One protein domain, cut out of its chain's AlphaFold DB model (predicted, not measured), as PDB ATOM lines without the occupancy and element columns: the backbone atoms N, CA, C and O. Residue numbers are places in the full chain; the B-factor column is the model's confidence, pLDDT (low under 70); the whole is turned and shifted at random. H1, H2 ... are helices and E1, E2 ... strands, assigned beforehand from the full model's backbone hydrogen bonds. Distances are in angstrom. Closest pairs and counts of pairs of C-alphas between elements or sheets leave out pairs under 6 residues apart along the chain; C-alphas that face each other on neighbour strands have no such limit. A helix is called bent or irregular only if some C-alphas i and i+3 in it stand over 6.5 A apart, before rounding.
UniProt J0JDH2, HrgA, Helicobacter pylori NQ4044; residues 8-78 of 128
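This is residues 8 to 78 of the 128 residues of the protein "HrgA" of Helicobacter pylori NQ4044 (UniProt J0JDH2). A small three-stranded sheet makes one layer, and two helices, H1 and H2, lie side by side over one of its faces, leaving the other face bare. H1 covers the edge strand E1, while H2 is nearer to E2 and E3; the turn between E2 and E3 and the last residues lie at the two ends of the longest axis. The printed part has 71 residues with two named helices and three named strands, in the order H1, E1, H2, E2, E3. The sheet, in the order E1, E2, E3, is mixed, and the class is mixed, helices and strands. The whole is compact, with a radius of gyration of the C-alphas of 11.8 A, and its outline, 35 by 23 by 17 A, is only just elongated.

In the sheet, E2, residues 53 to 57, is the inner strand. Its neighbour E1, residues 26 to 30, is parallel to it at 23 degrees, with N 27 and O 53 2.8 A apart and N 55 and O 27 2.9 A apart, within hydrogen-bond range. E3, residues 65 to 68, is antiparallel to E2 at 156 degrees and forms a hairpin with it; N 54 and O 68 are 2.8 A apart, within hydrogen-bond range. H1, residues 8 to 19, is on the sheet at a height over the sheet of 9.2 A and lies over E1. On the local plane, fitted to 6 C-alphas of the sheet, it runs along the strands, but only just, at 28 degrees to E1; the closest C-alphas are those of Ala 17 and Leu 27, 5.8 A apart. H2, residues 37 to 50, is on the sheet too, and its closest C-alpha pair with E2 is His 47 and Gly 53, 6.6 A. H1 and H2, the helix layer of two layers, with helices on one face of a sheet, run the same way at a shallow tilt of 19 degrees. They only just touch, with 3 pairs of C-alphas within 8 A, made by residues 10 to 14 of H1 alone; the closest are those of Cys 10 and Leu 39, 7.6 A. E1, H2 and E2 form a strand-helix-strand unit, two parallel neighbour strands with a helix between, and its crossover is right-handed. In H2 every O i to N i+4 pair is within hydrogen-bond range; in H1, 7 of 8 are.

E1 and E2 measure 12.5 A and 12.6 A from first to last C-alpha, and E3 9.0 A; C-alpha 68, where E3 ends, is at (3.100, 38.439, 50.593). H2 is 19.6 A long, from C-alpha 37 at (-6.456, 42.542, 40.132). H1, 18.5 A long, begins at C-alpha 8 at (4.347, 45.174, 32.541) and is irregular: C-alphas 8 and 11 are 7.1 A apart.

The two C-alphas farthest apart are those of Asp 60 and Tyr 78, 37.4 A. The printed part has no cut and no long link; H2 to E2 is tight. Mean pLDDT of the printed part is 77.1, and residues 19 to 24, residue 61 and residues 72 to 78 are under 70.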
ATOM      1  N   ASN A   8       3.377  45.319  33.627       75.06
ATOM      2  CA  ASN A   8       4.347  45.174  32.541       75.06
ATOM      3  C   ASN A   8       5.761  44.864  33.048       75.06
ATOM      4  O   ASN A   8       6.446  44.033  32.458       75.06
ATOM      5  N   ASN A   9       6.187  45.488  34.151       76.00
ATOM      6  CA  ASN A   9       7.539  45.322  34.696       76.00
ATOM      7  C   ASN A   9       7.609  44.367  35.906       76.00
ATOM      8  O   ASN A   9       8.702  44.000  36.333       76.00
ATOM      9  N   CYS A  10       6.458  43.943  36.442       78.88
ATOM     10  CA  CYS A  10       6.353  43.092  37.623       78.88
ATOM     11  C   CYS A  10       7.131  41.799  37.442       78.88
ATOM     12  O   CYS A  10       7.870  41.415  38.337       78.88
ATOM     13  N   ARG A  11       6.993  41.153  36.280       77.00
ATOM     14  CA  ARG A  11       7.714  39.914  35.969       77.00
ATOM     15  C   ARG A  11       9.217  40.126  36.048       77.00
ATOM     16  O   ARG A  11       9.888  39.447  36.807       77.00
ATOM     17  N   GLU A  12       9.729  41.106  35.312       75.62
ATOM     18  CA  GLU A  12      11.164  41.391  35.267       75.62
ATOM     19  C   GLU A  12      11.723  41.737  36.652       75.62
ATOM     20  O   GLU A  12      12.739  41.179  37.051       75.62
ATOM     21  N   CYS A  13      11.036  42.588  37.422       78.06
ATOM     22  CA  CYS A  13      11.479  42.947  38.770       78.06
ATOM     23  C   CYS A  13      11.429  41.747  39.727       78.06
ATOM     24  O   CYS A  13      12.348  41.562  40.520       78.06
ATOM     25  N   TYR A  14      10.390  40.915  39.634       79.38
ATOM     26  CA  TYR A  14      10.251  39.701  40.437       79.38
ATOM     27  C   TYR A  14      11.362  38.695  40.126       79.38
ATOM     28  O   TYR A  14      11.983  38.150  41.033       79.38
ATOM     29  N   PHE A  15      11.670  38.489  38.847       74.31
ATOM     30  CA  PHE A  15      12.753  37.600  38.431       74.31
ATOM     31  C   PHE A  15      14.125  38.152  38.800       74.31
ATOM     32  O   PHE A  15      14.994  37.395  39.218       74.31
ATOM     33  N   GLN A  16      14.306  39.470  38.743       74.38
ATOM     34  CA  GLN A  16      15.514  40.107  39.251       74.38
ATOM     35  C   GLN A  16      15.653  39.928  40.771       74.38
ATOM     36  O   GLN A  16      16.768  39.764  41.257       74.38
ATOM     37  N   ALA A  17      14.547  39.909  41.523       75.94
ATOM     38  CA  ALA A  17      14.579  39.594  42.948       75.94
ATOM     39  C   ALA A  17      14.992  38.134  43.200       75.94
ATOM     40  O   ALA A  17      15.798  37.905  44.090       75.94
ATOM     41  N   ILE A  18      14.521  37.177  42.387       70.94
ATOM     42  CA  ILE A  18      14.956  35.767  42.454       70.94
ATOM     43  C   ILE A  18      16.449  35.640  42.129       70.94
ATOM     44  O   ILE A  18      17.192  35.043  42.895       70.94
ATOM     45  N   SER A  19      16.910  36.244  41.033       65.06
ATOM     46  CA  SER A  19      18.303  36.125  40.581       65.06
ATOM     47  C   SER A  19      19.326  36.709  41.555       65.06
ATOM     48  O   SER A  19      20.457  36.241  41.599       65.06
ATOM     49  N   ASN A  20      18.928  37.688  42.369       66.56
ATOM     50  CA  ASN A  20      19.790  38.273  43.397       66.56
ATOM     51  C   ASN A  20      19.581  37.660  44.794       66.56
ATOM     52  O   ASN A  20      20.225  38.100  45.745       66.56
ATOM     53  N   SER A  21      18.666  36.697  44.955       61.00
ATOM     54  CA  SER A  21      18.293  36.133  46.254       61.00
ATOM     55  C   SER A  21      18.403  34.616  46.260       61.00
ATOM     56  O   SER A  21      17.560  33.928  45.693       61.00
ATOM     57  N   SER A  22      19.342  34.082  47.035       53.47
ATOM     58  CA  SER A  22      19.531  32.633  47.157       53.47
ATOM     59  C   SER A  22      18.555  31.925  48.113       53.47
ATOM     60  O   SER A  22      18.554  30.703  48.116       53.47
ATOM     61  N   ASN A  23      17.732  32.635  48.908       58.31
ATOM     62  CA  ASN A  23      16.898  32.011  49.959       58.31
ATOM     63  C   ASN A  23      15.478  32.609  50.103       58.31
ATOM     64  O   ASN A  23      14.510  32.036  49.612       58.31
ATOM     65  N   GLU A  24      15.339  33.754  50.782       65.25
ATOM     66  CA  GLU A  24      14.051  34.364  51.169       65.25
ATOM     67  C   GLU A  24      13.957  35.802  50.650       65.25
ATOM     68  O   GLU A  24      13.977  36.786  51.391       65.25
ATOM     69  N   GLY A  25      13.923  35.928  49.329       73.06
ATOM     70  CA  GLY A  25      13.926  37.233  48.685       73.06
ATOM     71  C   GLY A  25      12.594  37.951  48.845       73.06
ATOM     72  O   GLY A  25      11.523  37.337  48.859       73.06
ATOM     73  N   TYR A  26      12.669  39.278  48.897       80.56
ATOM     74  CA  TYR A  26      11.508  40.154  48.845       80.56
ATOM     75  C   TYR A  26      11.591  41.066  47.630       80.56
ATOM     76  O   TYR A  26      12.566  41.791  47.423       80.56
ATOM     77  N   LEU A  27      10.520  41.073  46.849       84.19
ATOM     78  CA  LEU A  27      10.283  42.087  45.847       84.19
ATOM     79  C   LEU A  27       9.745  43.343  46.537       84.19
ATOM     80  O   LEU A  27       8.600  43.374  46.993       84.19
ATOM     81  N   VAL A  28      10.575  44.381  46.609       81.88
ATOM     82  CA  VAL A  28      10.200  45.670  47.201       81.88
ATOM     83  C   VAL A  28       9.740  46.615  46.097       81.88
ATOM     84  O   VAL A  28      10.552  47.124  45.323       81.88
ATOM     85  N   GLY A  29       8.432  46.851  46.022       81.00
ATOM     86  CA  GLY A  29       7.844  47.812  45.097       81.00
ATOM     87  C   GLY A  29       7.582  49.140  45.778       81.00
ATOM     88  O   GLY A  29       6.982  49.175  46.847       81.00
ATOM     89  N   ARG A  30       8.003  50.248  45.162       77.38
ATOM     90  CA  ARG A  30       7.537  51.567  45.598       77.38
ATOM     91  C   ARG A  30       6.144  51.775  45.009       77.38
ATOM     92  O   ARG A  30       6.037  51.810  43.791       77.38
ATOM     93  N   HIS A  31       5.124  51.918  45.855       75.81
ATOM     94  CA  HIS A  31       3.738  52.145  45.425       75.81
ATOM     95  C   HIS A  31       3.173  50.998  44.563       75.81
ATOM     96  O   HIS A  31       2.844  51.178  43.393       75.81
ATOM     97  N   VAL A  32       3.065  49.797  45.134       79.38
ATOM     98  CA  VAL A  32       2.420  48.670  44.445       79.38
ATOM     99  C   VAL A  32       0.927  48.968  44.278       79.38
ATOM    100  O   VAL A  32       0.234  49.283  45.251       79.38
ATOM    101  N   ASP A  33       0.418  48.869  43.049       80.50
ATOM    102  CA  ASP A  33      -1.011  49.035  42.773       80.50
ATOM    103  C   ASP A  33      -1.799  47.787  43.197       80.50
ATOM    104  O   ASP A  33      -2.097  46.889  42.408       80.50
ATOM    105  N   THR A  34      -2.134  47.731  44.483       79.69
ATOM    106  CA  THR A  34      -2.926  46.650  45.079       79.69
ATOM    107  C   THR A  34      -4.378  46.624  44.599       79.69
ATOM    108  O   THR A  34      -5.053  45.618  44.805       79.69
ATOM    109  N   HIS A  35      -4.871  47.697  43.973       81.69
ATOM    110  CA  HIS A  35      -6.231  47.759  43.430       81.69
ATOM    111  C   HIS A  35      -6.322  47.122  42.042       81.69
ATOM    112  O   HIS A  35      -7.426  46.851  41.571       81.69
ATOM    113  N   ASN A  36      -5.186  46.846  41.395       84.56
ATOM    114  CA  ASN A  36      -5.147  46.180  40.107       84.56
ATOM    115  C   ASN A  36      -5.191  44.645  40.277       84.56
ATOM    116  O   ASN A  36      -4.182  44.031  40.654       84.56
ATOM    117  N   PRO A  37      -6.318  43.984  39.946       84.06
ATOM    118  CA  PRO A  37      -6.456  42.542  40.132       84.06
ATOM    119  C   PRO A  37      -5.480  41.746  39.258       84.06
ATOM    120  O   PRO A  37      -4.971  40.717  39.694       84.06
ATOM    121  N   GLN A  38      -5.139  42.234  38.060       84.19
ATOM    122  CA  GLN A  38      -4.202  41.545  37.168       84.19
ATOM    123  C   GLN A  38      -2.780  41.523  37.737       84.19
ATOM    124  O   GLN A  38      -2.080  40.514  37.605       84.19
ATOM    125  N   LEU A  39      -2.352  42.620  38.373       84.56
ATOM    126  CA  LEU A  39      -1.054  42.696  39.044       84.56
ATOM    127  C   LEU A  39      -1.020  41.755  40.248       84.56
ATOM    128  O   LEU A  39      -0.096  40.955  40.381       84.56
ATOM    129  N   MET A  40      -2.049  41.818  41.093       86.50
ATOM    130  CA  MET A  40      -2.133  40.996  42.298       86.50
ATOM    131  C   MET A  40      -2.206  39.501  41.977       86.50
ATOM    132  O   MET A  40      -1.516  38.712  42.619       86.50
ATOM    133  N   ASP A  41      -2.960  39.094  40.956       85.69
ATOM    134  CA  ASP A  41      -3.020  37.693  40.520       85.69
ATOM    135  C   ASP A  41      -1.706  37.213  39.904       85.69
ATOM    136  O   ASP A  41      -1.340  36.041  40.021       85.69
ATOM    137  N   LEU A  42      -0.971  38.098  39.229       83.62
ATOM    138  CA  LEU A  42       0.367  37.782  38.745       83.62
ATOM    139  C   LEU A  42       1.341  37.589  39.916       83.62
ATOM    140  O   LEU A  42       2.016  36.563  39.964       83.62
ATOM    141  N   LEU A  43       1.371  38.520  40.875       85.38
ATOM    142  CA  LEU A  43       2.212  38.436  42.072       85.38
ATOM    143  C   LEU A  43       1.896  37.191  42.902       85.38
ATOM    144  O   LEU A  43       2.813  36.488  43.307       85.38
ATOM    145  N   LYS A  44       0.614  36.863  43.100       86.19
ATOM    146  CA  LYS A  44       0.191  35.646  43.809       86.19
ATOM    147  C   LYS A  44       0.637  34.374  43.098       86.19
ATOM    148  O   LYS A  44       1.109  33.460  43.764       86.19
ATOM    149  N   ARG A  45       0.525  34.301  41.766       82.50
ATOM    150  CA  ARG A  45       1.005  33.140  40.992       82.50
ATOM    151  C   ARG A  45       2.519  32.991  41.067       82.50
ATOM    152  O   ARG A  45       3.013  31.882  41.257       82.50
ATOM    153  N   LEU A  46       3.246  34.101  40.963       80.62
ATOM    154  CA  LEU A  46       4.698  34.115  41.122       80.62
ATOM    155  C   LEU A  46       5.089  33.694  42.549       80.62
ATOM    156  O   LEU A  46       5.935  32.822  42.721       80.62
ATOM    157  N   HIS A  47       4.413  34.213  43.571       85.19
ATOM    158  CA  HIS A  47       4.626  33.834  44.967       85.19
ATOM    159  C   HIS A  47       4.325  32.353  45.214       85.19
ATOM    160  O   HIS A  47       5.135  31.646  45.805       85.19
ATOM    161  N   ALA A  48       3.213  31.845  44.686       81.12
ATOM    162  CA  ALA A  48       2.854  30.437  44.791       81.12
ATOM    163  C   ALA A  48       3.855  29.518  44.079       81.12
ATOM    164  O   ALA A  48       4.034  28.384  44.514       81.12
ATOM    165  N   SER A  49       4.520  29.988  43.020       77.00
ATOM    166  CA  SER A  49       5.497  29.200  42.256       77.00
ATOM    167  C   SER A  49       6.880  29.229  42.909       77.00
ATOM    168  O   SER A  49       7.439  28.168  43.189       77.00
ATOM    169  N   PHE A  50       7.380  30.427  43.224       76.12
ATOM    170  CA  PHE A  50       8.773  30.695  43.603       76.12
ATOM    171  C   PHE A  50       8.985  31.014  45.085       76.12
ATOM    172  O   PHE A  50      10.115  30.995  45.549       76.12
ATOM    173  N   GLY A  51       7.933  31.364  45.825       79.44
ATOM    174  CA  GLY A  51       8.035  31.679  47.249       79.44
ATOM    175  C   GLY A  51       8.585  33.069  47.589       79.44
ATOM    176  O   GLY A  51       8.556  33.437  48.753       79.44
ATOM    177  N   ILE A  52       9.016  33.895  46.630       83.56
ATOM    178  CA  ILE A  52       9.465  35.274  46.915       83.56
ATOM    179  C   ILE A  52       8.334  36.106  47.542       83.56
ATOM    180  O   ILE A  52       7.168  36.027  47.139       83.56
ATOM    181  N   GLY A  53       8.682  36.879  48.567       86.19
ATOM    182  CA  GLY A  53       7.768  37.786  49.251       86.19
ATOM    183  C   GLY A  53       7.586  39.091  48.485       86.19
ATOM    184  O   GLY A  53       8.383  39.443  47.619       86.19
ATOM    185  N   VAL A  54       6.544  39.847  48.809       86.94
ATOM    186  CA  VAL A  54       6.266  41.150  48.198       86.94
ATOM    187  C   VAL A  54       6.014  42.168  49.294       86.94
ATOM    188  O   VAL A  54       5.148  41.968  50.146       86.94
ATOM    189  N   ILE A  55       6.759  43.268  49.248       86.62
ATOM    190  CA  ILE A  55       6.619  44.406  50.158       86.62
ATOM    191  C   ILE A  55       6.174  45.613  49.339       86.62
ATOM    192  O   ILE A  55       6.853  46.009  48.387       86.62
ATOM    193  N   ASP A  56       5.046  46.204  49.728       86.56
ATOM    194  CA  ASP A  56       4.647  47.527  49.265       86.56
ATOM    195  C   ASP A  56       5.305  48.573  50.157       86.56
ATOM    196  O   ASP A  56       4.965  48.725  51.332       86.56
ATOM    197  N   LEU A  57       6.284  49.275  49.596       81.94
ATOM    198  CA  LEU A  57       6.981  50.352  50.269       81.94
ATOM    199  C   LEU A  57       6.308  51.677  49.912       81.94
ATOM    200  O   LEU A  57       6.407  52.176  48.783       81.94
ATOM    201  N   ARG A  58       5.656  52.284  50.901       79.81
ATOM    202  CA  ARG A  58       5.084  53.626  50.789       79.81
ATOM    203  C   ARG A  58       6.106  54.655  51.265       79.81
ATOM    204  O   ARG A  58       7.012  54.362  52.036       79.81
ATOM    205  N   THR A  59       5.988  55.882  50.765       73.44
ATOM    206  CA  THR A  59       6.785  57.025  51.253       73.44
ATOM    207  C   THR A  59       6.430  57.422  52.681       73.44
ATOM    208  O   THR A  59       7.213  58.102  53.326       73.44
ATOM    209  N   ASP A  60       5.255  57.008  53.143       75.19
ATOM    210  CA  ASP A  60       4.800  57.152  54.514       75.19
ATOM    211  C   ASP A  60       5.217  55.900  55.297       75.19
ATOM    212  O   ASP A  60       4.869  54.773  54.920       75.19
ATOM    213  N   GLU A  61       5.999  56.111  56.350       61.38
ATOM    214  CA  GLU A  61       6.666  55.087  57.161       61.38
ATOM    215  C   GLU A  61       5.662  54.075  57.730       61.38
ATOM    216  O   GLU A  61       5.937  52.878  57.781       61.38
ATOM    217  N   ASN A  62       4.447  54.541  58.036       70.94
ATOM    218  CA  ASN A  62       3.385  53.742  58.646       70.94
ATOM    219  C   ASN A  62       2.457  53.058  57.635       70.94
ATOM    220  O   ASN A  62       1.547  52.332  58.029       70.94
ATOM    221  N   LYS A  63       2.641  53.302  56.332       76.75
ATOM    222  CA  LYS A  63       1.792  52.718  55.277       76.75
ATOM    223  C   LYS A  63       2.481  51.616  54.485       76.75
ATOM    224  O   LYS A  63       1.855  51.030  53.606       76.75
ATOM    225  N   SER A  64       3.760  51.356  54.750       81.38
ATOM    226  CA  SER A  64       4.450  50.231  54.123       81.38
ATOM    227  C   SER A  64       3.918  48.920  54.696       81.38
ATOM    228  O   SER A  64       3.765  48.791  55.909       81.38
ATOM    229  N   ALA A  65       3.626  47.952  53.832       83.50
ATOM    230  CA  ALA A  65       3.004  46.698  54.236       83.50
ATOM    231  C   ALA A  65       3.596  45.512  53.478       83.50
ATOM    232  O   ALA A  65       3.906  45.586  52.286       83.50
ATOM    233  N   ILE A  66       3.723  44.385  54.178       85.56
ATOM    234  CA  ILE A  66       4.064  43.111  53.552       85.56
ATOM    235  C   ILE A  66       2.787  42.572  52.902       85.56
ATOM    236  O   ILE A  66       1.835  42.222  53.594       85.56
ATOM    237  N   LEU A  67       2.762  42.520  51.571       87.19
ATOM    238  CA  LEU A  67       1.633  41.978  50.814       87.19
ATOM    239  C   LEU A  67       1.664  40.451  50.790       87.19
ATOM    240  O   LEU A  67       0.625  39.803  50.880       87.19
ATOM    241  N   LEU A  68       2.861  39.878  50.640       87.19
ATOM    242  CA  LEU A  68       3.100  38.439  50.593       87.19
ATOM    243  C   LEU A  68       4.376  38.142  51.381       87.19
ATOM    244  O   LEU A  68       5.420  38.735  51.119       87.19
ATOM    245  N   ASN A  69       4.304  37.234  52.350       85.31
ATOM    246  CA  ASN A  69       5.494  36.806  53.083       85.31
ATOM    247  C   ASN A  69       6.358  35.926  52.188       85.31
ATOM    248  O   ASN A  69       5.809  35.077  51.489       85.31
ATOM    249  N   ALA A  70       7.679  36.100  52.224       84.38
ATOM    250  CA  ALA A  70       8.564  35.153  51.567       84.38
ATOM    251  C   ALA A  70       8.386  33.769  52.210       84.38
ATOM    252  O   ALA A  70       8.127  33.643  53.407       84.38
ATOM    253  N   LYS A  71       8.458  32.730  51.389       77.12
ATOM    254  CA  LYS A  71       8.383  31.336  51.794       77.12
ATOM    255  C   LYS A  71       9.550  30.608  51.174       77.12
ATOM    256  O   LYS A  71       9.677  30.575  49.950       77.12
ATOM    257  N   TYR A  72      10.345  29.973  52.022       69.00
ATOM    258  CA  TYR A  72      11.339  29.029  51.559       69.00
ATOM    259  C   TYR A  72      10.651  27.877  50.817       69.00
ATOM    260  O   TYR A  72       9.761  27.207  51.351       69.00
ATOM    261  N   LYS A  73      11.050  27.667  49.565       66.00
ATOM    262  CA  LYS A  73      10.642  26.519  48.760       66.00
ATOM    263  C   LYS A  73      11.883  25.730  48.383       66.00
ATOM    264  O   LYS A  73      12.656  26.159  47.539       66.00
ATOM    265  N   GLU A  74      12.009  24.544  48.966       58.28
ATOM    266  CA  GLU A  74      13.079  23.589  48.655       58.28
ATOM    267  C   GLU A  74      13.024  23.109  47.191       58.28
ATOM    268  O   GLU A  74      14.045  22.790  46.591       58.28
ATOM    269  N   LYS A  75      11.826  23.098  46.586       58.91
ATOM    270  CA  LYS A  75      11.616  22.779  45.169       58.91
ATOM    271  C   LYS A  75      10.819  23.881  44.489       58.91
ATOM    272  O   LYS A  75       9.639  24.090  44.789       58.91
ATOM    273  N   ILE A  76      11.465  24.573  43.559       64.81
ATOM    274  CA  ILE A  76      10.782  25.467  42.627       64.81
ATOM    275  C   ILE A  76      10.149  24.606  41.534       64.81
ATOM    276  O   ILE A  76      10.789  23.706  40.993       64.81
ATOM    277  N   ASP A  77       8.882  24.874  41.219       68.00
ATOM    278  CA  ASP A  77       8.209  24.226  40.095       68.00
ATOM    279  C   ASP A  77       8.765  24.804  38.787       68.00
ATOM    280  O   ASP A  77       8.308  25.834  38.284       68.00
ATOM    281  N   TYR A  78       9.821  24.162  38.285       64.38
ATOM    282  CA  TYR A  78      10.530  24.577  37.080       64.38
ATOM    283  C   TYR A  78       9.619  24.589  35.847       64.38
ATOM    284  O   TYR A  78       9.793  25.427  34.965       64.38
TER     285      TYR A  78